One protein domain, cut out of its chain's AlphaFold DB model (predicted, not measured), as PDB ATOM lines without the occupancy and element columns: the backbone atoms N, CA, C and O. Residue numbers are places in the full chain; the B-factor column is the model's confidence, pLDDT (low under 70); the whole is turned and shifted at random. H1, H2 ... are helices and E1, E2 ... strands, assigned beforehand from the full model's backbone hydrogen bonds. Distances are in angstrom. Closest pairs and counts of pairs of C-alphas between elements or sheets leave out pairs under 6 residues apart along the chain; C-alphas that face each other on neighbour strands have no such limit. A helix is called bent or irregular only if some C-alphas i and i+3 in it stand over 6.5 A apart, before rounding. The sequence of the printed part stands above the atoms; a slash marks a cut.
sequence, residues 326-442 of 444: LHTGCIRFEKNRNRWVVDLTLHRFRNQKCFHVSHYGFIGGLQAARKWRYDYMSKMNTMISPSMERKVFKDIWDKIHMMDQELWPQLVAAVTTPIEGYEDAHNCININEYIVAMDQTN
ATOM      1  N   LEU A 326     -43.401  29.476  10.094       52.59
ATOM      2  CA  LEU A 326     -42.681  28.223  10.246       52.59
ATOM      3  C   LEU A 326     -43.701  27.105  10.032       52.59
ATOM      4  O   LEU A 326     -44.646  26.970  10.811       52.59
ATOM      5  N   HIS A 327     -43.556  26.324   8.957       58.31
ATOM      6  CA  HIS A 327     -44.380  25.129   8.832       58.31
ATOM      7  C   HIS A 327     -43.894  24.113   9.851       58.31
ATOM      8  O   HIS A 327     -42.738  23.699   9.862       58.31
ATOM      9  N   THR A 328     -44.846  23.694  10.666       63.66
ATOM     10  CA  THR A 328     -44.736  22.964  11.926       63.66
ATOM     11  C   THR A 328     -44.380  21.484  11.782       63.66
ATOM     12  O   THR A 328     -44.623  20.705  12.699       63.66
ATOM     13  N   GLY A 329     -43.846  21.088  10.625       71.88
ATOM     14  CA  GLY A 329     -43.506  19.705  10.304       71.88
ATOM     15  C   GLY A 329     -44.749  18.876  10.012       71.88
ATOM     16  O   GLY A 329     -45.384  18.429  10.959       71.88
ATOM     17  N   CYS A 330     -45.120  18.658   8.747       86.44
ATOM     18  CA  CYS A 330     -46.137  17.643   8.434       86.44
ATOM     19  C   CYS A 330     -45.475  16.275   8.262       86.44
ATOM     20  O   CYS A 330     -44.316  16.182   7.854       86.44
ATOM     21  N   ILE A 331     -46.201  15.212   8.598       93.19
ATOM     22  CA  ILE A 331     -45.728  13.834   8.459       93.19
ATOM     23  C   ILE A 331     -46.584  13.158   7.398       93.19
ATOM     24  O   ILE A 331     -47.809  13.173   7.480       93.19
ATOM     25  N   ARG A 332     -45.944  12.572   6.386       92.75
ATOM     26  CA  ARG A 332     -46.628  11.863   5.299       92.75
ATOM     27  C   ARG A 332     -45.941  10.550   4.967       92.75
ATOM     28  O   ARG A 332     -44.735  10.405   5.151       92.75
ATOM     29  N   PHE A 333     -46.702   9.622   4.401       94.31
ATOM     30  CA  PHE A 333     -46.169   8.375   3.864       94.31
ATOM     31  C   PHE A 333     -46.002   8.446   2.338       94.31
ATOM     32  O   PHE A 333     -46.925   8.830   1.617       94.31
ATOM     33  N   GLU A 334     -44.826   8.072   1.829       93.12
ATOM     34  CA  GLU A 334     -44.537   7.968   0.393       93.12
ATOM     35  C   GLU A 334     -44.596   6.508  -0.068       93.12
ATOM     36  O   GLU A 334     -43.583   5.807  -0.050       93.12
ATOM     37  N   LYS A 335     -45.767   6.064  -0.551       90.69
ATOM     38  CA  LYS A 335     -46.001   4.674  -0.989       90.69
ATOM     39  C   LYS A 335     -44.959   4.178  -2.001       90.69
ATOM     40  O   LYS A 335     -44.367   3.127  -1.799       90.69
ATOM     41  N   ASN A 336     -44.642   4.981  -3.021       89.50
ATOM     42  CA  ASN A 336     -43.694   4.608  -4.086       89.50
ATOM     43  C   ASN A 336     -42.254   4.385  -3.598       89.50
ATOM     44  O   ASN A 336     -41.460   3.761  -4.295       89.50
ATOM     45  N   ARG A 337     -41.888   4.943  -2.439       88.12
ATOM     46  CA  ARG A 337     -40.533   4.852  -1.866       88.12
ATOM     47  C   ARG A 337     -40.509   4.124  -0.523       88.12
ATOM     48  O   ARG A 337     -39.459   4.083   0.113       88.12
ATOM     49  N   ASN A 338     -41.659   3.590  -0.110       91.12
ATOM     50  CA  ASN A 338     -41.889   2.858   1.128       91.12
ATOM     51  C   ASN A 338     -41.221   3.519   2.351       91.12
ATOM     52  O   ASN A 338     -40.314   2.958   2.974       91.12
ATOM     53  N   ARG A 339     -41.596   4.772   2.642       95.50
ATOM     54  CA  ARG A 339     -40.970   5.575   3.706       95.50
ATOM     55  C   ARG A 339     -41.901   6.630   4.293       95.50
ATOM     56  O   ARG A 339     -42.720   7.207   3.576       95.50
ATOM     57  N   TRP A 340     -41.702   6.933   5.570       95.44
ATOM     58  CA  TRP A 340     -42.267   8.110   6.226       95.44
ATOM     59  C   TRP A 340     -41.387   9.329   5.962       95.44
ATOM     60  O   TRP A 340     -40.161   9.219   5.911       95.44
ATOM     61  N   VAL A 341     -42.001  10.492   5.777       94.31
ATOM     62  CA  VAL A 341     -41.305  11.752   5.510       94.31
ATOM     63  C   VAL A 341     -41.866  12.838   6.413       94.31
ATOM     64  O   VAL A 341     -43.076  13.052   6.441       94.31
ATOM     65  N   VAL A 342     -40.975  13.532   7.118       93.88
ATOM     66  CA  VAL A 342     -41.284  14.755   7.864       93.88
ATOM     67  C   VAL A 342     -40.889  15.944   6.994       93.88
ATOM     68  O   VAL A 342     -39.703  16.120   6.718       93.88
ATOM     69  N   ASP A 343     -41.862  16.744   6.561       88.31
ATOM     70  CA  ASP A 343     -41.650  17.964   5.776       88.31
ATOM     71  C   ASP A 343     -41.734  19.204   6.674       88.31
ATOM     72  O   ASP A 343     -42.792  19.522   7.216       88.31
ATOM     73  N   LEU A 344     -40.645  19.959   6.773       83.19
ATOM     74  CA  LEU A 344     -40.562  21.228   7.498       83.19
ATOM     75  C   LEU A 344     -40.369  22.377   6.509       83.19
ATOM     76  O   LEU A 344     -39.683  22.212   5.505       83.19
ATOM     77  N   THR A 345     -40.930  23.556   6.790       70.38
ATOM     78  CA  THR A 345     -40.538  24.786   6.072       70.38
ATOM     79  C   THR A 345     -39.943  25.777   7.050       70.38
ATOM     80  O   THR A 345     -40.605  26.195   7.999       70.38
ATOM     81  N   LEU A 346     -38.692  26.143   6.804       65.00
ATOM     82  CA  LEU A 346     -37.855  26.974   7.658       65.00
ATOM     83  C   LEU A 346     -37.314  28.116   6.825       65.00
ATOM     84  O   LEU A 346     -36.646  27.866   5.830       65.00
ATOM     85  N   HIS A 347     -37.611  29.359   7.199       63.62
ATOM     86  CA  HIS A 347     -37.081  30.534   6.496       63.62
ATOM     87  C   HIS A 347     -37.256  30.476   4.964       63.62
ATOM     88  O   HIS A 347     -36.369  30.879   4.224       63.62
ATOM     89  N   ARG A 348     -38.416  29.978   4.494       57.97
ATOM     90  CA  ARG A 348     -38.769  29.743   3.071       57.97
ATOM     91  C   ARG A 348     -38.086  28.542   2.391       57.97
ATOM     92  O   ARG A 348     -38.353  28.288   1.221       57.97
ATOM     93  N   PHE A 349     -37.302  27.746   3.116       58.47
ATOM     94  CA  PHE A 349     -36.709  26.496   2.636       58.47
ATOM     95  C   PHE A 349     -37.499  25.284   3.121       58.47
ATOM     96  O   PHE A 349     -37.816  25.175   4.305       58.47
ATOM     97  N   ARG A 350     -37.805  24.349   2.216       74.31
ATOM     98  CA  ARG A 350     -38.450  23.078   2.564       74.31
ATOM     99  C   ARG A 350     -37.384  22.030   2.877       74.31
ATOM    100  O   ARG A 350     -36.661  21.611   1.979       74.31
ATOM    101  N   ASN A 351     -37.332  21.582   4.125       77.25
ATOM    102  CA  ASN A 351     -36.478  20.488   4.578       77.25
ATOM    103  C   ASN A 351     -37.298  19.204   4.726       77.25
ATOM    104  O   ASN A 351     -38.469  19.252   5.102       77.25
ATOM    105  N   GLN A 352     -36.682  18.058   4.431       90.06
ATOM    106  CA  GLN A 352     -37.324  16.750   4.549       90.06
ATOM    107  C   GLN A 352     -36.420  15.774   5.303       90.06
ATOM    108  O   GLN A 352     -35.250  15.627   4.950       90.06
ATOM    109  N   LYS A 353     -36.963  15.055   6.289       92.56
ATOM    110  CA  LYS A 353     -36.301  13.890   6.904       92.56
ATOM    111  C   LYS A 353     -37.080  12.630   6.548       92.56
ATOM    112  O   LYS A 353     -38.300  12.604   6.676       92.56
ATOM    113  N   CYS A 354     -36.379  11.603   6.073       93.31
ATOM    114  CA  CYS A 354     -36.978  10.357   5.594       93.31
ATOM    115  C   CYS A 354     -36.670   9.189   6.541       93.31
ATOM    116  O   CYS A 354     -35.530   9.036   6.971       93.31
ATOM    117  N   PHE A 355     -37.662   8.329   6.775       93.88
ATOM    118  CA  PHE A 355     -37.577   7.120   7.596       93.88
ATOM    119  C   PHE A 355     -38.073   5.936   6.767       93.88
ATOM    120  O   PHE A 355     -39.273   5.744   6.562       93.88
ATOM    121  N   HIS A 356     -37.129   5.183   6.203       91.31
ATOM    122  CA  HIS A 356     -37.422   4.087   5.285       91.31
ATOM    123  C   HIS A 356     -37.962   2.861   6.026       91.31
ATOM    124  O   HIS A 356     -37.367   2.417   7.008       91.31
ATOM    125  N   VAL A 357     -39.038   2.267   5.503       90.44
ATOM    126  CA  VAL A 357     -39.659   1.057   6.072       90.44
ATOM    127  C   VAL A 357     -38.682  -0.121   6.083       90.44
ATOM    128  O   VAL A 357     -38.731  -0.934   6.995       90.44
ATOM    129  N   SER A 358     -37.734  -0.181   5.142       88.69
ATOM    130  CA  SER A 358     -36.687  -1.214   5.127       88.69
ATOM    131  C   SER A 358     -35.760  -1.184   6.348       88.69
ATOM    132  O   SER A 358     -35.156  -2.200   6.658       88.69
ATOM    133  N   HIS A 359     -35.624  -0.031   7.011       91.06
ATOM    134  CA  HIS A 359     -34.744   0.140   8.171       91.06
ATOM    135  C   HIS A 359     -35.529   0.155   9.483       91.06
ATOM    136  O   HIS A 359     -35.099  -0.437  10.464       91.06
ATOM    137  N   TYR A 360     -36.685   0.823   9.500       92.19
ATOM    138  CA  TYR A 360     -37.447   1.071  10.727       92.19
ATOM    139  C   TYR A 360     -38.756   0.271  10.818       92.19
ATOM    140  O   TYR A 360     -39.467   0.360  11.817       92.19
ATOM    141  N   GLY A 361     -39.137  -0.462   9.770       94.31
ATOM    142  CA  GLY A 361     -40.493  -0.987   9.625       94.31
ATOM    143  C   GLY A 361     -41.542   0.122   9.457       94.31
ATOM    144  O   GLY A 361     -41.242   1.320   9.499       94.31
ATOM    145  N   PHE A 362     -42.804  -0.269   9.258       94.19
ATOM    146  CA  PHE A 362     -43.912   0.689   9.151       94.19
ATOM    147  C   PHE A 362     -44.133   1.446  10.462       94.19
ATOM    148  O   PHE A 362     -44.217   2.674  10.455       94.19
ATOM    149  N   ILE A 363     -44.176   0.714  11.577       95.44
ATOM    150  CA  ILE A 363     -44.458   1.259  12.907       95.44
ATOM    151  C   ILE A 363     -43.277   2.070  13.437       95.44
ATOM    152  O   ILE A 363     -43.442   3.236  13.796       95.44
ATOM    153  N   GLY A 364     -42.074   1.491  13.424       93.69
ATOM    154  CA  GLY A 364     -40.879   2.185  13.897       93.69
ATOM    155  C   GLY A 364     -40.564   3.420  13.054       93.69
ATOM    156  O   GLY A 364     -40.173   4.443  13.607       93.69
ATOM    157  N   GLY A 365     -40.818   3.385  11.740       95.25
ATOM    158  CA  GLY A 365     -40.623   4.550  10.875       95.25
ATOM    159  C   GLY A 365     -41.557   5.713  11.219       95.25
ATOM    160  O   GLY A 365     -41.128   6.866  11.211       95.25
ATOM    161  N   LEU A 366     -42.810   5.417  11.579       95.94
ATOM    162  CA  LEU A 366     -43.781   6.415  12.027       95.94
ATOM    163  C   LEU A 366     -43.391   7.017  13.384       95.94
ATOM    164  O   LEU A 366     -43.404   8.238  13.540       95.94
ATOM    165  N   GLN A 367     -43.000   6.180  14.348       95.38
ATOM    166  CA  GLN A 367     -42.546   6.639  15.666       95.38
ATOM    167  C   GLN A 367     -41.273   7.485  15.565       95.38
ATOM    168  O   GLN A 367     -41.208   8.569  16.142       95.38
ATOM    169  N   ALA A 368     -40.300   7.052  14.758       94.12
ATOM    170  CA  ALA A 368     -39.072   7.801  14.509       94.12
ATOM    171  C   ALA A 368     -39.356   9.154  13.838       94.12
ATOM    172  O   ALA A 368     -38.775  10.167  14.229       94.12
ATOM    173  N   ALA A 369     -40.297   9.204  12.889       95.50
ATOM    174  CA  ALA A 369     -40.736  10.452  12.268       95.50
ATOM    175  C   ALA A 369     -41.378  11.417  13.278       95.50
ATOM    176  O   ALA A 369     -41.045  12.606  13.293       95.50
ATOM    177  N   ARG A 370     -42.264  10.914  14.148       94.12
ATOM    178  CA  ARG A 370     -42.896  11.709  15.215       94.12
ATOM    179  C   ARG A 370     -41.866  12.231  16.212       94.12
ATOM    180  O   ARG A 370     -41.818  13.437  16.446       94.12
ATOM    181  N   LYS A 371     -40.998  11.352  16.724       94.31
ATOM    182  CA  LYS A 371     -39.929  11.721  17.660       94.31
ATOM    183  C   LYS A 371     -39.004  12.777  17.072       94.31
ATOM    184  O   LYS A 371     -38.797  13.814  17.690       94.31
ATOM    185  N   TRP A 372     -38.526  12.566  15.848       94.25
ATOM    186  CA  TRP A 372     -37.632  13.515  15.193       94.25
ATOM    187  C   TRP A 372     -38.282  14.890  15.001       94.25
ATOM    188  O   TRP A 372     -37.624  15.912  15.185       94.25
ATOM    189  N   ARG A 373     -39.582  14.939  14.670       91.44
ATOM    190  CA  ARG A 373     -40.328  16.203  14.597       91.44
ATOM    191  C   ARG A 373     -40.359  16.913  15.953       91.44
ATOM    192  O   ARG A 373     -40.123  18.117  15.990       91.44
ATOM    193  N   TYR A 374     -40.634  16.198  17.043       91.06
ATOM    194  CA  TYR A 374     -40.648  16.798  18.379       91.06
ATOM    195  C   TYR A 374     -39.258  17.270  18.817       91.06
ATOM    196  O   TYR A 374     -39.121  18.419  19.234       91.06
ATOM    197  N   ASP A 375     -38.220  16.450  18.610       89.69
ATOM    198  CA  ASP A 375     -36.822  16.829  18.859       89.69
ATOM    199  C   ASP A 375     -36.458  18.110  18.100       89.69
ATOM    200  O   ASP A 375     -35.802  19.007  18.632       89.69
ATOM    201  N   TYR A 376     -36.913  18.221  16.853       87.25
ATOM    202  CA  TYR A 376     -36.692  19.401  16.034       87.25
ATOM    203  C   TYR A 376     -37.400  20.646  16.591       87.25
ATOM    204  O   TYR A 376     -36.788  21.710  16.703       87.25
ATOM    205  N   MET A 377     -38.679  20.526  16.954       84.94
ATOM    206  CA  MET A 377     -39.461  21.638  17.506       84.94
ATOM    207  C   MET A 377     -38.909  22.117  18.850       84.94
ATOM    208  O   MET A 377     -38.799  23.327  19.057       84.94
ATOM    209  N   SER A 378     -38.494  21.181  19.707       85.44
ATOM    210  CA  SER A 378     -37.837  21.462  20.985       85.44
ATOM    211  C   SER A 378     -36.531  22.238  20.780       85.44
ATOM    212  O   SER A 378     -36.371  23.332  21.318       85.44
ATOM    213  N   LYS A 379     -35.651  21.770  19.880       84.81
ATOM    214  CA  LYS A 379     -34.393  22.466  19.530       84.81
ATOM    215  C   LYS A 379     -34.607  23.878  18.984       84.81
ATOM    216  O   LYS A 379     -33.753  24.742  19.166       84.81
ATOM    217  N   MET A 380     -35.722  24.112  18.296       79.50
ATOM    218  CA  MET A 380     -36.076  25.420  17.737       79.50
ATOM    219  C   MET A 380     -36.867  26.305  18.710       79.50
ATOM    220  O   MET A 380     -37.374  27.345  18.291       79.50
ATOM    221  N   ASN A 381     -37.009  25.907  19.981       80.50
ATOM    222  CA  ASN A 381     -37.841  26.586  20.982       80.50
ATOM    223  C   ASN A 381     -39.259  26.893  20.463       80.50
ATOM    224  O   ASN A 381     -39.852  27.925  20.779       80.50
ATOM    225  N   THR A 382     -39.794  26.017  19.610       79.38
ATOM    226  CA  THR A 382     -41.125  26.177  19.025       79.38
ATOM    227  C   THR A 382     -42.132  25.438  19.889       79.38
ATOM    228  O   THR A 382     -42.106  24.211  19.969       79.38
ATOM    229  N   MET A 383     -43.050  26.182  20.505       80.94
ATOM    230  CA  MET A 383     -44.112  25.599  21.318       80.94
ATOM    231  C   MET A 383     -45.023  24.706  20.462       80.94
ATOM    232  O   MET A 383     -45.527  25.122  19.412       80.94
ATOM    233  N   ILE A 384     -45.254  23.476  20.920       85.00
ATOM    234  CA  ILE A 384     -46.198  22.548  20.295       85.00
ATOM    235  C   ILE A 384     -47.598  22.933  20.768       85.00
ATOM    236  O   ILE A 384     -47.930  22.781  21.940       85.00
ATOM    237  N   SER A 385     -48.409  23.490  19.866       85.31
ATOM    238  CA  SER A 385     -49.782  23.884  20.187       85.31
ATOM    239  C   SER A 385     -50.795  22.788  19.816       85.31
ATOM    240  O   SER A 385     -50.604  22.093  18.811       85.31
ATOM    241  N   PRO A 386     -51.931  22.687  20.536       86.56
ATOM    242  CA  PRO A 386     -52.991  21.722  20.230       86.56
ATOM    243  C   PRO A 386     -53.531  21.791  18.796       86.56
ATOM    244  O   PRO A 386     -53.885  20.779  18.196       86.56
ATOM    245  N   SER A 387     -53.629  22.992  18.217       84.75
ATOM    246  CA  SER A 387     -54.122  23.172  16.845       84.75
ATOM    247  C   SER A 387     -53.145  22.616  15.808       84.75
ATOM    248  O   SER A 387     -53.568  22.002  14.827       84.75
ATOM    249  N   MET A 388     -51.844  22.794  16.041       84.19
ATOM    250  CA  MET A 388     -50.787  22.255  15.189       84.19
ATOM    251  C   MET A 388     -50.742  20.734  15.268       84.19
ATOM    252  O   MET A 388     -50.667  20.077  14.229       84.19
ATOM    253  N   GLU A 389     -50.835  20.182  16.476       88.06
ATOM    254  CA  GLU A 389     -50.776  18.736  16.666       88.06
ATOM    255  C   GLU A 389     -52.001  18.030  16.082       88.06
ATOM    256  O   GLU A 389     -51.844  17.030  15.386       88.06
ATOM    257  N   ARG A 390     -53.203  18.613  16.219       86.75
ATOM    258  CA  ARG A 390     -54.414  18.114  15.539       86.75
ATOM    259  C   ARG A 390     -54.237  18.018  14.028       86.75
ATOM    260  O   ARG A 390     -54.659  17.036  13.424       86.75
ATOM    261  N   LYS A 391     -53.612  19.022  13.405       86.62
ATOM    262  CA  LYS A 391     -53.381  19.021  11.955       86.62
ATOM    263  C   LYS A 391     -52.428  17.900  11.538       86.62
ATOM    264  O   LYS A 391     -52.707  17.199  10.574       86.62
ATOM    265  N   VAL A 392     -51.328  17.724  12.267       88.69
ATOM    266  CA  VAL A 392     -50.351  16.666  11.967       88.69
ATOM    267  C   VAL A 392     -50.952  15.284  12.203       88.69
ATOM    268  O   VAL A 392     -50.772  14.401  11.371       88.69
ATOM    269  N   PHE A 393     -51.710  15.111  13.286       89.38
ATOM    270  CA  PHE A 393     -52.435  13.872  13.547       89.38
ATOM    271  C   PHE A 393     -53.409  13.550  12.411       89.38
ATOM    272  O   PHE A 393     -53.383  12.436  11.902       89.38
ATOM    273  N   LYS A 394     -54.206  14.528  11.959       87.44
ATOM    274  CA  LYS A 394     -55.105  14.367  10.809       87.44
ATOM    275  C   LYS A 394     -54.360  13.915   9.552       87.44
ATOM    276  O   LYS A 394     -54.769  12.944   8.928       87.44
ATOM    277  N   ASP A 395     -53.250  14.571   9.212       87.12
ATOM    278  CA  ASP A 395     -52.456  14.211   8.030       87.12
ATOM    279  C   ASP A 395     -51.935  12.761   8.117       87.12
ATOM    280  O   ASP A 395     -51.920  12.042   7.115       87.12
ATOM    281  N   ILE A 396     -51.527  12.310   9.310       92.25
ATOM    282  CA  ILE A 396     -51.102  10.923   9.551       92.25
ATOM    283  C   ILE A 396     -52.296   9.968   9.446       92.25
ATOM    284  O   ILE A 396     -52.187   8.936   8.787       92.25
ATOM    285  N   TRP A 397     -53.424  10.313  10.066       90.12
ATOM    286  CA  TRP A 397     -54.646   9.509  10.090       90.12
ATOM    287  C   TRP A 397     -55.188   9.246   8.685       90.12
ATOM    288  O   TRP A 397     -55.415   8.091   8.313       90.12
ATOM    289  N   ASP A 398     -55.283  10.303   7.872       87.25
ATOM    290  CA  ASP A 398     -55.684  10.228   6.467       87.25
ATOM    291  C   ASP A 398     -54.739   9.303   5.685       87.25
ATOM    292  O   ASP A 398     -55.165   8.560   4.801       87.25
ATOM    293  N   LYS A 399     -53.436   9.303   6.008       89.19
ATOM    294  CA  LYS A 399     -52.470   8.406   5.356       89.19
ATOM    295  C   LYS A 399     -52.611   6.962   5.803       89.19
ATOM    296  O   LYS A 399     -52.519   6.100   4.936       89.19
ATOM    297  N   ILE A 400     -52.864   6.698   7.083       90.69
ATOM    298  CA  ILE A 400     -53.123   5.339   7.583       90.69
ATOM    299  C   ILE A 400     -54.337   4.744   6.860       90.69
ATOM    300  O   ILE A 400     -54.240   3.633   6.352       90.69
ATOM    301  N   HIS A 401     -55.409   5.521   6.679       86.88
ATOM    302  CA  HIS A 401     -56.608   5.084   5.950       86.88
ATOM    303  C   HIS A 401     -56.362   4.761   4.467       86.88
ATOM    304  O   HIS A 401     -57.114   4.010   3.852       86.88
ATOM    305  N   MET A 402     -55.301   5.307   3.870       86.88
ATOM    306  CA  MET A 402     -54.895   4.990   2.495       86.88
ATOM    307  C   MET A 402     -53.953   3.775   2.399       86.88
ATOM    308  O   MET A 402     -53.558   3.397   1.289       86.88
ATOM    309  N   MET A 403     -53.523   3.211   3.531       89.44
ATOM    310  CA  MET A 403     -52.616   2.059   3.611       89.44
ATOM    311  C   MET A 403     -53.398   0.751   3.767       89.44
ATOM    312  O   MET A 403     -54.610   0.759   3.973       89.44
ATOM    313  N   ASP A 404     -52.698  -0.380   3.654       88.12
ATOM    314  CA  ASP A 404     -53.310  -1.706   3.754       88.12
ATOM    315  C   ASP A 404     -53.965  -1.909   5.130       88.12
ATOM    316  O   ASP A 404     -53.348  -1.643   6.165       88.12
ATOM    317  N   GLN A 405     -55.212  -2.394   5.136       88.62
ATOM    318  CA  GLN A 405     -56.043  -2.527   6.344       88.62
ATOM    319  C   GLN A 405     -55.406  -3.412   7.423       88.62
ATOM    320  O   GLN A 405     -55.603  -3.176   8.613       88.62
ATOM    321  N   GLU A 406     -54.578  -4.381   7.031       91.25
ATOM    322  CA  GLU A 406     -53.841  -5.245   7.961       91.25
ATOM    323  C   GLU A 406     -52.864  -4.465   8.857       91.25
ATOM    324  O   GLU A 406     -52.591  -4.867   9.989       91.25
ATOM    325  N   LEU A 407     -52.352  -3.325   8.380       89.44
ATOM    326  CA  LEU A 407     -51.418  -2.480   9.125       89.44
ATOM    327  C   LEU A 407     -52.126  -1.487  10.053       89.44
ATOM    328  O   LEU A 407     -51.476  -0.920  10.937       89.44
ATOM    329  N   TRP A 408     -53.431  -1.261   9.874       91.50
ATOM    330  CA  TRP A 408     -54.160  -0.214  10.590       91.50
ATOM    331  C   TRP A 408     -54.102  -0.373  12.107       91.50
ATOM    332  O   TRP A 408     -53.701   0.595  12.749       91.50
ATOM    333  N   PRO A 409     -54.404  -1.540  12.716       91.38
ATOM    334  CA  PRO A 409     -54.446  -1.641  14.175       91.38
ATOM    335  C   PRO A 409     -53.109  -1.266  14.819       91.38
ATOM    336  O   PRO A 409     -53.067  -0.556  15.820       91.38
ATOM    337  N   GLN A 410     -52.004  -1.690  14.199       93.06
ATOM    338  CA  GLN A 410     -50.657  -1.403  14.685       93.06
ATOM    339  C   GLN A 410     -50.280   0.066  14.476       93.06
ATOM    340  O   GLN A 410     -49.680   0.675  15.359       93.06
ATOM    341  N   LEU A 411     -50.632   0.656  13.329       93.38
ATOM    342  CA  LEU A 411     -50.363   2.065  13.038       93.38
ATOM    343  C   LEU A 411     -51.188   2.991  13.933       93.38
ATOM    344  O   LEU A 411     -50.632   3.939  14.479       93.38
ATOM    345  N   VAL A 412     -52.472   2.693  14.139       91.12
ATOM    346  CA  VAL A 412     -53.353   3.429  15.055       91.12
ATOM    347  C   VAL A 412     -52.798   3.366  16.473       91.12
ATOM    348  O   VAL A 412     -52.551   4.420  17.057       91.12
ATOM    349  N   ALA A 413     -52.486   2.164  16.974       91.50
ATOM    350  CA  ALA A 413     -51.869   1.986  18.288       91.50
ATOM    351  C   ALA A 413     -50.558   2.779  18.425       91.50
ATOM    352  O   ALA A 413     -50.277   3.374  19.465       91.50
ATOM    353  N   ALA A 414     -49.762   2.837  17.356       93.38
ATOM    354  CA  ALA A 414     -48.538   3.618  17.339       93.38
ATOM    355  C   ALA A 414     -48.827   5.122  17.466       93.38
ATOM    356  O   ALA A 414     -48.201   5.792  18.287       93.38
ATOM    357  N   VAL A 415     -49.761   5.684  16.692       91.38
ATOM    358  CA  VAL A 415     -50.059   7.127  16.774       91.38
ATOM    359  C   VAL A 415     -50.677   7.503  18.123       91.38
ATOM    360  O   VAL A 415     -50.358   8.573  18.638       91.38
ATOM    361  N   THR A 416     -51.491   6.628  18.723       90.19
ATOM    362  CA  THR A 416     -52.079   6.832  20.062       90.19
ATOM    363  C   THR A 416     -51.083   6.635  21.200       90.19
ATOM    364  O   THR A 416     -51.393   6.962  22.337       90.19
ATOM    365  N   THR A 417     -49.897   6.089  20.926       90.56
ATOM    366  CA  THR A 417     -48.845   5.958  21.937       90.56
ATOM    367  C   THR A 417     -48.070   7.284  22.035       90.56
ATOM    368  O   THR A 417     -47.620   7.805  20.998       90.56
ATOM    369  N   PRO A 418     -47.912   7.863  23.241       91.00
ATOM    370  CA  PRO A 418     -47.041   9.014  23.462       91.00
ATOM    371  C   PRO A 418     -45.590   8.699  23.081       91.00
ATOM    372  O   PRO A 418     -45.123   7.577  23.256       91.00
ATOM    373  N   ILE A 419     -44.863   9.695  22.566       93.56
ATOM    374  CA  ILE A 419     -43.412   9.566  22.383       93.56
ATOM    375  C   ILE A 419     -42.742   9.889  23.718       93.56
ATOM    376  O   ILE A 419     -43.021  10.946  24.280       93.56
ATOM    377  N   GLU A 420     -41.841   9.017  24.171       92.00
ATOM    378  CA  GLU A 420     -41.070   9.212  25.404       92.00
ATOM    379  C   GLU A 420     -40.343  10.569  25.413       92.00
ATOM    380  O   GLU A 420     -39.637  10.921  24.453       92.00
ATOM    381  N   GLY A 421     -40.545  11.332  26.489       90.94
ATOM    382  CA  GLY A 421     -40.007  12.683  26.676       90.94
ATOM    383  C   GLY A 421     -40.802  13.792  25.973       90.94
ATOM    384  O   GLY A 421     -40.397  14.954  26.012       90.94
ATOM    385  N   TYR A 422     -41.913  13.447  25.316       90.75
ATOM    386  CA  TYR A 422     -42.830  14.374  24.641       90.75
ATOM    387  C   TYR A 422     -44.299  14.052  24.941       90.75
ATOM    388  O   TYR A 422     -45.189  14.298  24.120       90.75
ATOM    389  N   GLU A 423     -44.572  13.507  26.122       91.06
ATOM    390  CA  GLU A 423     -45.910  13.147  26.580       91.06
ATOM    391  C   GLU A 423     -46.834  14.370  26.580       91.06
ATOM    392  O   GLU A 423     -47.962  14.282  26.106       91.06
ATOM    393  N   ASP A 424     -46.339  15.539  26.990       84.38
ATOM    394  CA  ASP A 424     -47.110  16.790  26.999       84.38
ATOM    395  C   ASP A 424     -47.550  17.223  25.596       84.38
ATOM    396  O   ASP A 424     -48.675  17.684  25.393       84.38
ATOM    397  N   ALA A 425     -46.681  17.029  24.599       81.31
ATOM    398  CA  ALA A 425     -46.996  17.314  23.203       81.31
ATOM    399  C   ALA A 425     -48.080  16.377  22.662       81.31
ATOM    400  O   ALA A 425     -48.897  16.784  21.841       81.31
ATOM    401  N   HIS A 426     -48.104  15.132  23.128       80.38
ATOM    402  CA  HIS A 426     -49.144  14.172  22.782       80.38
ATOM    403  C   HIS A 426     -50.461  14.480  23.513       80.38
ATOM    404  O   HIS A 426     -51.518  14.522  22.889       80.38
ATOM    405  N   ASN A 427     -50.384  14.791  24.806       82.62
ATOM    406  CA  ASN A 427     -51.523  15.072  25.679       82.62
ATOM    407  C   ASN A 427     -52.184  16.428  25.396       82.62
ATOM    408  O   ASN A 427     -53.307  16.673  25.835       82.62
ATOM    409  N   CYS A 428     -51.527  17.312  24.634       78.81
ATOM    410  CA  CYS A 428     -52.116  18.589  24.230       78.81
ATOM    411  C   CYS A 428     -53.352  18.417  23.322       78.81
ATOM    412  O   CYS A 428     -54.113  19.369  23.117       78.81
ATOM    413  N   ILE A 429     -53.577  17.208  22.798       80.38
ATOM    414  CA  ILE A 429     -54.767  16.826  22.044       80.38
ATOM    415  C   ILE A 429     -55.366  15.536  22.616       80.38
ATOM    416  O   ILE A 429     -54.658  14.567  22.866       80.38
ATOM    417  N   ASN A 430     -56.689  15.488  22.795       81.69
ATOM    418  CA  ASN A 430     -57.365  14.236  23.130       81.69
ATOM    419  C   ASN A 430     -57.507  13.388  21.859       81.69
ATOM    420  O   ASN A 430     -58.467  13.521  21.101       81.69
ATOM    421  N   ILE A 431     -56.494  12.565  21.587       78.25
ATOM    422  CA  ILE A 431     -56.413  11.760  20.363       78.25
ATOM    423  C   ILE A 431     -57.565  10.762  20.264       78.25
ATOM    424  O   ILE A 431     -58.112  10.589  19.181       78.25
ATOM    425  N   ASN A 432     -57.977  10.154  21.377       78.31
ATOM    426  CA  ASN A 432     -59.055   9.166  21.372       78.31
ATOM    427  C   ASN A 432     -60.398   9.799  20.988       78.31
ATOM    428  O   ASN A 432     -61.109   9.261  20.144       78.31
ATOM    429  N   GLU A 433     -60.718  10.973  21.537       78.19
ATOM    430  CA  GLU A 433     -61.905  11.734  21.120       78.19
ATOM    431  C   GLU A 433     -61.828  12.147  19.647       78.19
ATOM    432  O   GLU A 433     -62.835  12.132  18.938       78.19
ATOM    433  N   TYR A 434     -60.629  12.485  19.165       75.44
ATOM    434  CA  TYR A 434     -60.422  12.886  17.779       75.44
ATOM    435  C   TYR A 434     -60.596  11.723  16.794       75.44
ATOM    436  O   TYR A 434     -61.220  11.909  15.752       75.44
ATOM    437  N   ILE A 435     -60.104  10.529  17.135       80.00
ATOM    438  CA  ILE A 435     -60.317   9.300  16.357       80.00
ATOM    439  C   ILE A 435     -61.813   8.999  16.259       80.00
ATOM    440  O   ILE A 435     -62.334   8.861  15.156       80.00
ATOM    441  N   VAL A 436     -62.527   9.009  17.392       80.62
ATOM    442  CA  VAL A 436     -63.980   8.768  17.419       80.62
ATOM    443  C   VAL A 436     -64.730   9.784  16.550       80.62
ATOM    444  O   VAL A 436     -65.627   9.409  15.797       80.62
ATOM    445  N   ALA A 437     -64.351  11.064  16.602       77.69
ATOM    446  CA  ALA A 437     -64.949  12.098  15.756       77.69
ATOM    447  C   ALA A 437     -64.636  11.905  14.257       77.69
ATOM    448  O   ALA A 437     -65.468  12.217  13.400       77.69
ATOM    449  N   MET A 438     -63.451  11.392  13.916       73.06
ATOM    450  CA  MET A 438     -63.075  11.112  12.528       73.06
ATOM    451  C   MET A 438     -63.786   9.884  11.960       73.06
ATOM    452  O   MET A 438     -64.278   9.952  10.835       73.06
ATOM    453  N   ASP A 439     -63.943   8.823  12.747       74.88
ATOM    454  CA  ASP A 439     -64.668   7.617  12.327       74.88
ATOM    455  C   ASP A 439     -66.169   7.895  12.123       74.88
ATOM    456  O   ASP A 439     -66.803   7.333  11.235       74.88
ATOM    457  N   GLN A 440     -66.743   8.835  12.884       71.56
ATOM    458  CA  GLN A 440     -68.132   9.280  12.695       71.56
ATOM    459  C   GLN A 440     -68.344  10.113  11.421       71.56
ATOM    460  O   GLN A 440     -69.460  10.163  10.903       71.56
ATOM    461  N   THR A 441     -67.303  10.786  10.923       62.47
ATOM    462  CA  THR A 441     -67.396  11.646   9.727       62.47
ATOM    463  C   THR A 441     -67.040  10.921   8.432       62.47
ATOM    464  O   THR A 441     -67.447  11.378   7.365       62.47
ATOM    465  N   ASN A 442     -66.363   9.774   8.522       55.16
ATOM    466  CA  ASN A 442     -66.036   8.893   7.402       55.16
ATOM    467  C   ASN A 442     -66.404   7.435   7.743       55.16
ATOM    468  O   ASN A 442     -65.498   6.627   7.962       55.16
TER     469      ASN A 442
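AT A GLANCE: This is residues 326 to 442 of the 444 residues of an uncharacterized protein of Babesia microti (strain RI) (UniProt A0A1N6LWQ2). A twisted sheet of three strands has the long helix H1 running along one face, over E2 and E3, while H2 runs along the edge strand E1. H3 folds back beside H2 as a helical hairpin and packs on the early part of H1, and H4 and H5 are farther out, away from the sheet. The printed part has 117 residues, with three named strands followed by five named helices, in the order E1, E2, E3, H1, H2, H3, H4, H5; the sheet order is E1, E2, E3, all antiparallel. The class is mixed, helices and strands. The whole is compact, with a radius of gyration of the C-alphas of 13.7 A, and rounded, with spans of 38 by 32 by 25 A.

IN THESE COORDINATES: E1 is residues 327 to 334, 19.1 A from first to last C-alpha, and begins at C-alpha 327 at (-44.380, 25.129, 8.832). E2 is residues 339 to 346, 22.0 A, and E3 is residues 349 to 356, 22.6 A. H1 is residues 357 to 379, 25.8 A, from C-alpha 357 at (-39.659, 1.057, 6.072); it has a kink of 86 degrees near residue 364 and is irregular, with C-alphas 359 and 362 9.2 A apart. H2 is residues 386 to 401, 22.2 A. H3 is residues 405 to 416, 17.1 A, and is irregular too, with C-alphas 406 and 409 7.2 A apart. H4 is residues 423 to 427. H5 is residues 431 to 441, 15.3 A, and ends at C-alpha 441 at (-67.396, 11.646, 9.727).

HOW THE PARTS SIT: E1, E2 and E3 form a meander, each strand the antiparallel neighbour of the one before, with E2 as the inner strand. The hairpin of E1 and E2 has N 330 and O 343 within hydrogen-bond range at 2.9 A, and N 341 and O 332 at 2.8 A. In the hairpin of E2 and E3, N 344 and O 351 are 2.8 A apart. H1 is on this sheet at a height over the sheet of 7.5 A, over E2 and E3, and runs along the strands, at 1 degrees to E2 on the local plane; the two make two layers, a helix on one face of a sheet. The closest C-alphas of H1 and E3 are those of Gly 365 and Phe 355, 5.2 A apart. H2 is also on the sheet, at a height of 9.2 A, over E1, and runs along it at 8 degrees on the local plane; their closest C-alphas are those of Val 392 and Cys 330, 5.6 A. H1 and H2 are apart. H2 and H3, a helical hairpin, touch at Ile 400 and Trp 408, whose C-alphas are 6.4 A apart, at a shallow tilt of 15 degrees, opposite ways. H3, with residues 410 to 415 alone, touches residues 362 to 367 of H1; the closest C-alphas are those of Leu 411 and Ile 363, 6.0 A, and the tilt is a shallow 24 degrees, the same way. H3 is not on the sheet. H5 is near H2, and close but not clearly touching H3, with the C-alphas of Ile 431 and Thr 416 the closest at 6.6 A. H4 is close but not clearly touching H2, with the C-alphas of Ala 425 and Glu 389 the closest at 7.7 A; H4 and H5 meet only through their link. Every O i to N i+4 pair is within hydrogen-bond range in H2, H4 and H5; H1 has 17 of 19 and H3 6 of 8.

THE WHOLE: The two C-alphas farthest apart are those of His 347 and Glu 406, 39.5 A. The printed part has no cut, and no link is long. The mean pLDDT of the printed part is 85.6; residues 326 to 328, 346 to 349 and 441 to 442 are under 70.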